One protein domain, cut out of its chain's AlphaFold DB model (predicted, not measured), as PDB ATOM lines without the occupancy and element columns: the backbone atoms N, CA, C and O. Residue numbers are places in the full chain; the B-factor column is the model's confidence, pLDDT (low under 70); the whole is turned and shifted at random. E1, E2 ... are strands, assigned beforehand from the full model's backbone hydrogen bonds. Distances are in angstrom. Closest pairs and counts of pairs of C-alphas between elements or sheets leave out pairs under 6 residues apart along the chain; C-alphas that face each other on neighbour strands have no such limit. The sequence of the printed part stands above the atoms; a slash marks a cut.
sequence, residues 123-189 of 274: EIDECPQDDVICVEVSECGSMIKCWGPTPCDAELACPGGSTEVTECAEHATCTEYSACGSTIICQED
ATOM      1  N   GLU A 123     -37.598  22.912 -27.178       87.44
ATOM      2  CA  GLU A 123     -37.696  22.140 -25.941       87.44
ATOM      3  C   GLU A 123     -38.297  20.746 -26.189       87.44
ATOM      4  O   GLU A 123     -39.287  20.590 -26.911       87.44
ATOM      5  N   ILE A 124     -37.682  19.724 -25.597       86.44
ATOM      6  CA  ILE A 124     -38.056  18.312 -25.712       86.44
ATOM      7  C   ILE A 124     -37.925  17.599 -24.359       86.44
ATOM      8  O   ILE A 124     -37.115  17.978 -23.520       86.44
ATOM      9  N   ASP A 125     -38.675  16.512 -24.165       83.19
ATOM     10  CA  ASP A 125     -38.625  15.735 -22.914       83.19
ATOM     11  C   ASP A 125     -37.360  14.853 -22.807       83.19
ATOM     12  O   ASP A 125     -36.795  14.661 -21.727       83.19
ATOM     13  N   GLU A 126     -36.895  14.293 -23.930       80.12
ATOM     14  CA  GLU A 126     -35.769  13.352 -23.971       80.12
ATOM     15  C   GLU A 126     -34.940  13.503 -25.248       80.12
ATOM     16  O   GLU A 126     -35.481  13.476 -26.356       80.12
ATOM     17  N   CYS A 127     -33.615  13.592 -25.091       75.88
ATOM     18  CA  CYS A 127     -32.673  13.648 -26.206       75.88
ATOM     19  C   CYS A 127     -32.758  12.378 -27.077       75.88
ATOM     20  O   CYS A 127     -32.510  11.276 -26.569       75.88
ATOM     21  N   PRO A 128     -33.040  12.499 -28.387       76.00
ATOM     22  CA  PRO A 128     -32.923  11.384 -29.320       76.00
ATOM     23  C   PRO A 128     -31.467  10.903 -29.410       76.00
ATOM     24  O   PRO A 128     -30.544  11.710 -29.349       76.00
ATOM     25  N   GLN A 129     -31.246   9.596 -29.589       61.72
ATOM     26  CA  GLN A 129     -29.892   9.014 -29.635       61.72
ATOM     27  C   GLN A 129     -29.159   9.172 -30.985       61.72
ATOM     28  O   GLN A 129     -28.043   8.673 -31.115       61.72
ATOM     29  N   ASP A 130     -29.747   9.846 -31.978       58.62
ATOM     30  CA  ASP A 130     -29.256   9.850 -33.364       58.62
ATOM     31  C   ASP A 130     -28.866  11.258 -33.841       58.62
ATOM     32  O   ASP A 130     -29.736  12.118 -33.876       58.62
ATOM     33  N   ASP A 131     -27.600  11.462 -34.249       51.81
ATOM     34  CA  ASP A 131     -27.044  12.582 -35.052       51.81
ATOM     35  C   ASP A 131     -27.745  13.958 -34.921       51.81
ATOM     36  O   ASP A 131     -28.071  14.611 -35.916       51.81
ATOM     37  N   VAL A 132     -27.988  14.408 -33.687       62.66
ATOM     38  CA  VAL A 132     -28.660  15.681 -33.376       62.66
ATOM     39  C   VAL A 132     -27.930  16.431 -32.268       62.66
ATOM     40  O   VAL A 132     -27.268  15.816 -31.430       62.66
ATOM     41  N   ILE A 133     -28.076  17.759 -32.247       68.12
ATOM     42  CA  ILE A 133     -27.715  18.561 -31.077       68.12
ATOM     43  C   ILE A 133     -28.798  18.365 -30.027       68.12
ATOM     44  O   ILE A 133     -29.981  18.606 -30.293       68.12
ATOM     45  N   CYS A 134     -28.370  17.947 -28.839       80.12
ATOM     46  CA  CYS A 134     -29.168  18.038 -27.630       80.12
ATOM     47  C   CYS A 134     -28.392  18.826 -26.577       80.12
ATOM     48  O   CYS A 134     -27.232  18.514 -26.309       80.12
ATOM     49  N   VAL A 135     -29.035  19.838 -26.003       78.44
ATOM     50  CA  VAL A 135     -28.463  20.723 -24.983       78.44
ATOM     51  C   VAL A 135     -29.334  20.641 -23.742       78.44
ATOM     52  O   VAL A 135     -30.555  20.709 -23.854       78.44
ATOM     53  N   GLU A 136     -28.732  20.497 -22.568       83.19
ATOM     54  CA  GLU A 136     -29.439  20.661 -21.298       83.19
ATOM     55  C   GLU A 136     -29.189  22.091 -20.812       83.19
ATOM     56  O   GLU A 136     -28.042  22.498 -20.640       83.19
ATOM     57  N   VAL A 137     -30.258  22.871 -20.654       79.38
ATOM     58  CA  VAL A 137     -30.187  24.254 -20.164       79.38
ATOM     59  C   VAL A 137     -30.684  24.252 -18.733       79.38
ATOM     60  O   VAL A 137     -31.790  23.778 -18.462       79.38
ATOM     61  N   SER A 138     -29.865  24.764 -17.820       79.06
ATOM     62  CA  SER A 138     -30.206  24.875 -16.408       79.06
ATOM     63  C   SER A 138     -30.144  26.322 -15.960       79.06
ATOM     64  O   SER A 138     -29.091  26.946 -16.050       79.06
ATOM     65  N   GLU A 139     -31.251  26.822 -15.426       74.38
ATOM     66  CA  GLU A 139     -31.366  28.186 -14.926       74.38
ATOM     67  C   GLU A 139     -32.193  28.161 -13.641       74.38
ATOM     68  O   GLU A 139     -33.234  27.501 -13.564       74.38
ATOM     69  N   CYS A 140     -31.685  28.806 -12.587       67.19
ATOM     70  CA  CYS A 140     -32.393  28.950 -11.312       67.19
ATOM     71  C   CYS A 140     -32.879  27.622 -10.679       67.19
ATOM     72  O   CYS A 140     -33.896  27.579  -9.988       67.19
ATOM     73  N   GLY A 141     -32.170  26.510 -10.913       67.81
ATOM     74  CA  GLY A 141     -32.534  25.180 -10.401       67.81
ATOM     75  C   GLY A 141     -33.608  24.437 -11.210       67.81
ATOM     76  O   GLY A 141     -33.943  23.301 -10.866       67.81
ATOM     77  N   SER A 142     -34.109  25.035 -12.291       75.12
ATOM     78  CA  SER A 142     -34.927  24.365 -13.303       75.12
ATOM     79  C   SER A 142     -34.047  23.915 -14.467       75.12
ATOM     80  O   SER A 142     -33.070  24.579 -14.802       75.12
ATOM     81  N   MET A 143     -34.375  22.773 -15.074       79.50
ATOM     82  CA  MET A 143     -33.610  22.197 -16.182       79.50
ATOM     83  C   MET A 143     -34.551  21.793 -17.311       79.50
ATOM     84  O   MET A 143     -35.528  21.081 -17.074       79.50
ATOM     85  N   ILE A 144     -34.223  22.213 -18.529       86.62
ATOM     86  CA  ILE A 144     -34.906  21.819 -19.765       86.62
ATOM     87  C   ILE A 144     -33.916  21.167 -20.727       86.62
ATOM     88  O   ILE A 144     -32.701  21.310 -20.582       86.62
ATOM     89  N   LYS A 145     -34.438  20.465 -21.735       86.44
ATOM     90  CA  LYS A 145     -33.631  19.893 -22.817       86.44
ATOM     91  C   LYS A 145     -34.054  20.499 -24.138       86.44
ATOM     92  O   LYS A 145     -35.239  20.569 -24.438       86.44
ATOM     93  N   CYS A 146     -33.082  20.902 -24.934       87.44
ATOM     94  CA  CYS A 146     -33.264  21.631 -26.175       87.44
ATOM     95  C   CYS A 146     -32.692  20.831 -27.338       87.44
ATOM     96  O   CYS A 146     -31.605  20.264 -27.245       87.44
ATOM     97  N   TRP A 147     -33.427  20.791 -28.442       85.81
ATOM     98  CA  TRP A 147     -33.125  19.985 -29.618       85.81
ATOM     99  C   TRP A 147     -33.120  20.817 -30.891       85.81
ATOM    100  O   TRP A 147     -34.022  21.625 -31.110       85.81
ATOM    101  N   GLY A 148     -32.152  20.559 -31.772       76.62
ATOM    102  CA  GLY A 148     -32.110  21.178 -33.093       76.62
ATOM    103  C   GLY A 148     -31.335  20.365 -34.133       76.62
ATOM    104  O   GLY A 148     -30.443  19.580 -33.793       76.62
ATOM    105  N   PRO A 149     -31.673  20.520 -35.426       63.62
ATOM    106  CA  PRO A 149     -30.980  19.842 -36.509       63.62
ATOM    107  C   PRO A 149     -29.684  20.580 -36.874       63.62
ATOM    108  O   PRO A 149     -29.729  21.616 -37.533       63.62
ATOM    109  N   THR A 150     -28.521  20.011 -36.559       57.88
ATOM    110  CA  THR A 150     -27.261  20.404 -37.213       57.88
ATOM    111  C   THR A 150     -26.690  19.262 -38.038       57.88
ATOM    112  O   THR A 150     -26.629  18.133 -37.554       57.88
ATOM    113  N   PRO A 151     -26.226  19.522 -39.271       54.91
ATOM    114  CA  PRO A 151     -25.461  18.538 -40.017       54.91
ATOM    115  C   PRO A 151     -24.116  18.302 -39.313       54.91
ATOM    116  O   PRO A 151     -23.381  19.252 -39.058       54.91
ATOM    117  N   CYS A 152     -23.777  17.036 -39.057       58.78
ATOM    118  CA  CYS A 152     -22.542  16.582 -38.397       58.78
ATOM    119  C   CYS A 152     -21.213  16.955 -39.090       58.78
ATOM    120  O   CYS A 152     -20.157  16.484 -38.681       58.78
ATOM    121  N   ASP A 153     -21.254  17.783 -40.133       58.91
ATOM    122  CA  ASP A 153     -20.077  18.345 -40.799       58.91
ATOM    123  C   ASP A 153     -19.679  19.725 -40.235       58.91
ATOM    124  O   ASP A 153     -18.673  20.294 -40.662       58.91
ATOM    125  N   ALA A 154     -20.464  20.294 -39.313       59.16
ATOM    126  CA  ALA A 154     -20.129  21.542 -38.636       59.16
ATOM    127  C   ALA A 154     -19.211  21.274 -37.432       59.16
ATOM    128  O   ALA A 154     -19.541  20.476 -36.556       59.16
ATOM    129  N   GLU A 155     -18.059  21.946 -37.396       67.00
ATOM    130  CA  GLU A 155     -17.177  21.978 -36.227       67.00
ATOM    131  C   GLU A 155     -17.944  22.622 -35.062       67.00
ATOM    132  O   GLU A 155     -18.504  23.710 -35.222       67.00
ATOM    133  N   LEU A 156     -18.033  21.921 -33.925       74.50
ATOM    134  CA  LEU A 156     -18.643  22.457 -32.710       74.50
ATOM    135  C   LEU A 156     -17.871  23.712 -32.299       74.50
ATOM    136  O   LEU A 156     -16.653  23.674 -32.157       74.50
ATOM    137  N   ALA A 157     -18.584  24.819 -32.135       83.25
ATOM    138  CA  ALA A 157     -18.015  26.086 -31.715       83.25
ATOM    139  C   ALA A 157     -18.974  26.764 -30.743       83.25
ATOM    140  O   ALA A 157     -20.193  26.677 -30.900       83.25
ATOM    141  N   CYS A 158     -18.410  27.453 -29.758       83.69
ATOM    142  CA  CYS A 158     -19.192  28.210 -28.799       83.69
ATOM    143  C   CYS A 158     -19.911  29.395 -29.469       83.69
ATOM    144  O   CYS A 158     -19.343  30.032 -30.369       83.69
ATOM    145  N   PRO A 159     -21.161  29.698 -29.071       78.62
ATOM    146  CA  PRO A 159     -21.866  30.881 -29.551       78.62
ATOM    147  C   PRO A 159     -21.122  32.165 -29.151       78.62
ATOM    148  O   PRO A 159     -20.317  32.187 -28.220       78.62
ATOM    149  N   GLY A 160     -21.366  33.261 -29.877       78.62
ATOM    150  CA  GLY A 160     -20.668  34.527 -29.635       78.62
ATOM    151  C   GLY A 160     -20.879  35.042 -28.208       78.62
ATOM    152  O   GLY A 160     -22.019  35.163 -27.777       78.62
ATOM    153  N   GLY A 161     -19.783  35.374 -27.515       71.81
ATOM    154  CA  GLY A 161     -19.798  35.749 -26.094       71.81
ATOM    155  C   GLY A 161     -19.551  34.580 -25.135       71.81
ATOM    156  O   GLY A 161     -19.831  34.706 -23.949       71.81
ATOM    157  N   SER A 162     -19.065  33.443 -25.639       80.56
ATOM    158  CA  SER A 162     -18.619  32.317 -24.821       80.56
ATOM    159  C   SER A 162     -17.349  31.686 -25.396       80.56
ATOM    160  O   SER A 162     -17.112  31.711 -26.608       80.56
ATOM    161  N   THR A 163     -16.529  31.116 -24.516       84.69
ATOM    162  CA  THR A 163     -15.228  30.522 -24.824       84.69
ATOM    163  C   THR A 163     -15.226  29.031 -24.483       84.69
ATOM    164  O   THR A 163     -15.754  28.613 -23.454       84.69
ATOM    165  N   GLU A 164     -14.617  28.213 -25.344       87.88
ATOM    166  CA  GLU A 164     -14.465  26.776 -25.096       87.88
ATOM    167  C   GLU A 164     -13.462  26.524 -23.961       87.88
ATOM    168  O   GLU A 164     -12.313  26.977 -24.015       87.88
ATOM    169  N   VAL A 165     -13.887  25.774 -22.946       86.56
ATOM    170  CA  VAL A 165     -13.081  25.393 -21.783       86.56
ATOM    171  C   VAL A 165     -13.085  23.879 -21.585       86.56
ATOM    172  O   VAL A 165     -13.994  23.171 -22.008       86.56
ATOM    173  N   THR A 166     -12.049  23.359 -20.925       84.38
ATOM    174  CA  THR A 166     -11.969  21.925 -20.578       84.38
ATOM    175  C   THR A 166     -12.720  21.589 -19.287       84.38
ATOM    176  O   THR A 166     -13.060  20.435 -19.053       84.38
ATOM    177  N   GLU A 167     -12.923  22.586 -18.427       82.81
ATOM    178  CA  GLU A 167     -13.567  22.475 -17.121       82.81
ATOM    179  C   GLU A 167     -14.208  23.826 -16.803       82.81
ATOM    180  O   GLU A 167     -13.600  24.869 -17.059       82.81
ATOM    181  N   CYS A 168     -15.436  23.805 -16.291       81.00
ATOM    182  CA  CYS A 168     -16.139  25.021 -15.907       81.00
ATOM    183  C   CYS A 168     -15.545  25.587 -14.614       81.00
ATOM    184  O   CYS A 168     -15.372  24.848 -13.642       81.00
ATOM    185  N   ALA A 169     -15.244  26.886 -14.585       77.38
ATOM    186  CA  ALA A 169     -14.792  27.533 -13.360       77.38
ATOM    187  C   ALA A 169     -15.889  27.503 -12.277       77.38
ATOM    188  O   ALA A 169     -17.076  27.658 -12.573       77.38
ATOM    189  N   GLU A 170     -15.491  27.341 -11.009       61.25
ATOM    190  CA  GLU A 170     -16.411  27.520  -9.882       61.25
ATOM    191  C   GLU A 170     -16.987  28.945  -9.975       61.25
ATOM    192  O   GLU A 170     -16.230  29.913  -9.960       61.25
ATOM    193  N   HIS A 171     -18.315  29.057 -10.113       60.69
ATOM    194  CA  HIS A 171     -19.084  30.304 -10.288       60.69
ATOM    195  C   HIS A 171     -19.174  30.908 -11.701       60.69
ATOM    196  O   HIS A 171     -19.665  32.028 -11.819       60.69
ATOM    197  N   ALA A 172     -18.770  30.201 -12.760       69.75
ATOM    198  CA  ALA A 172     -19.030  30.643 -14.133       69.75
ATOM    199  C   ALA A 172     -20.296  30.009 -14.727       69.75
ATOM    200  O   ALA A 172     -20.661  28.881 -14.384       69.75
ATOM    201  N   THR A 173     -20.939  30.716 -15.657       79.19
ATOM    202  CA  THR A 173     -22.049  30.166 -16.443       79.19
ATOM    203  C   THR A 173     -21.491  29.317 -17.584       79.19
ATOM    204  O   THR A 173     -20.833  29.829 -18.488       79.19
ATOM    205  N   CYS A 174     -21.726  28.004 -17.548       84.94
ATOM    206  CA  CYS A 174     -21.248  27.077 -18.575       84.94
ATOM    207  C   CYS A 174     -22.394  26.304 -19.220       84.94
ATOM    208  O   CYS A 174     -23.313  25.852 -18.543       84.94
ATOM    209  N   THR A 175     -22.288  26.096 -20.529       83.19
ATOM    210  CA  THR A 175     -23.207  25.279 -21.324       83.19
ATOM    211  C   THR A 175     -22.430  24.179 -22.036       83.19
ATOM    212  O   THR A 175     -21.455  24.453 -22.739       83.19
ATOM    213  N   GLU A 176     -22.860  22.928 -21.881       83.69
ATOM    214  CA  GLU A 176     -22.285  21.797 -22.613       83.69
ATOM    215  C   GLU A 176     -22.996  21.599 -23.955       83.69
ATOM    216  O   GLU A 176     -24.217  21.455 -24.022       83.69
ATOM    217  N   TYR A 177     -22.220  21.533 -25.035       76.88
ATOM    218  CA  TYR A 177     -22.719  21.236 -26.373       76.88
ATOM    219  C   TYR A 177     -22.216  19.868 -26.804       76.88
ATOM    220  O   TYR A 177     -21.016  19.661 -26.990       76.88
ATOM    221  N   SER A 178     -23.145  18.932 -26.993       77.00
ATOM    222  CA  SER A 178     -22.844  17.596 -27.502       77.00
ATOM    223  C   SER A 178     -23.474  17.391 -28.875       77.00
ATOM    224  O   SER A 178     -24.690  17.485 -29.036       77.00
ATOM    225  N   ALA A 179     -22.640  17.077 -29.865       68.38
ATOM    226  CA  ALA A 179     -23.080  16.702 -31.204       68.38
ATOM    227  C   ALA A 179     -22.143  15.652 -31.801       68.38
ATOM    228  O   ALA A 179     -20.921  15.746 -31.688       68.38
ATOM    229  N   CYS A 180     -22.720  14.652 -32.474       68.94
ATOM    230  CA  CYS A 180     -21.984  13.717 -33.334       68.94
ATOM    231  C   CYS A 180     -20.788  13.027 -32.630       68.94
ATOM    232  O   CYS A 180     -19.738  12.789 -33.227       68.94
ATOM    233  N   GLY A 181     -20.941  12.717 -31.335       71.19
ATOM    234  CA  GLY A 181     -19.932  12.032 -30.515       71.19
ATOM    235  C   GLY A 181     -18.806  12.917 -29.971       71.19
ATOM    236  O   GLY A 181     -17.869  12.384 -29.379       71.19
ATOM    237  N   SER A 182     -18.888  14.235 -30.160       76.44
ATOM    238  CA  SER A 182     -17.998  15.222 -29.543       76.44
ATOM    239  C   SER A 182     -18.783  16.082 -28.554       76.44
ATOM    240  O   SER A 182     -19.950  16.392 -28.796       76.44
ATOM    241  N   THR A 183     -18.134  16.459 -27.455       81.94
ATOM    242  CA  THR A 183     -18.696  17.323 -26.412       81.94
ATOM    243  C   THR A 183     -17.721  18.462 -26.163       81.94
ATOM    244  O   THR A 183     -16.532  18.206 -25.964       81.94
ATOM    245  N   ILE A 184     -18.220  19.694 -26.187       87.88
ATOM    246  CA  ILE A 184     -17.481  20.897 -25.795       87.88
ATOM    247  C   ILE A 184     -18.196  21.574 -24.625       87.88
ATOM    248  O   ILE A 184     -19.417  21.466 -24.499       87.88
ATOM    249  N   ILE A 185     -17.444  22.278 -23.781       88.06
ATOM    250  CA  ILE A 185     -17.987  23.100 -22.697       88.06
ATOM    251  C   ILE A 185     -17.740  24.554 -23.078       88.06
ATOM    252  O   ILE A 185     -16.596  24.952 -23.283       88.06
ATOM    253  N   CYS A 186     -18.802  25.339 -23.188       88.44
ATOM    254  CA  CYS A 186     -18.724  26.762 -23.478       88.44
ATOM    255  C   CYS A 186     -19.016  27.536 -22.207       88.44
ATOM    256  O   CYS A 186     -20.126  27.474 -21.686       88.44
ATOM    257  N   GLN A 187     -18.016  28.250 -21.716       87.56
ATOM    258  CA  GLN A 187     -18.162  29.167 -20.601       87.56
ATOM    259  C   GLN A 187     -18.518  30.542 -21.160       87.56
ATOM    260  O   GLN A 187     -17.813  31.033 -22.040       87.56
ATOM    261  N   GLU A 188     -19.606  31.149 -20.696       85.19
ATOM    262  CA  GLU A 188     -19.922  32.530 -21.052       85.19
ATOM    263  C   GLU A 188     -18.770  33.443 -20.633       85.19
ATOM    264  O   GLU A 188     -18.111  33.224 -19.611       85.19
ATOM    265  N   ASP A 189     -18.510  34.466 -21.444       70.56
ATOM    266  CA  ASP A 189     -17.583  35.535 -21.107       70.56
ATOM    267  C   ASP A 189     -18.241  36.417 -20.023       70.56
ATOM    268  O   ASP A 189     -18.533  37.597 -20.234       70.56
TER     269      ASP A 189
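AT A GLANCE: This is residues 123 to 189 of the 274 residues of an uncharacterized protein of Bradymonadaceae bacterium (UniProt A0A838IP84). Two strand hairpins, E1 with E2 and E4 with E5, stand side by side, E1 next to E4; short E3 is added beside E5, and the long link 149 to 161 joins E2 to E3. The 67 printed residues hold five strands, E1 to E5, and no named helix: all strand, though 31 residues are in named elements. Both sheets, E1 - E2 and E3 - E5 - E4, are antiparallel. The whole is compact, radius of gyration of the C-alphas 12.2 A, spanning 32 by 27 by 18 A.

IN THESE COORDINATES: Find C-alpha 133 at (-27.715, 18.561, -31.077); E1 runs to 139, 19.2 A. E2, 142 to 148, spans 20.2 A. Then come E3, 162 to 165, E4, 174 to 179, and E5, 182 to 188, 19.4 A, ending at (-19.922, 32.530, -21.052).

HOW THE PARTS SIT: In hairpin E1 and E2, N 135 and O 146 are 2.9 A apart. E1 and E4 come closest at the C-alphas of Ile 133 and Ala 179, 5.0 A. In hairpin E4 and E5, look at N 175 and O 186, 2.8 A; for E3 and E5, N 163 and O 187, 2.8 A. E1 and E5 are apart.

THE WHOLE: C-alphas 140 and 153 are farthest apart, 33.7 A. The printed part has no cut. pLDDT is under 70 at 19 residues, among them 149 to 155.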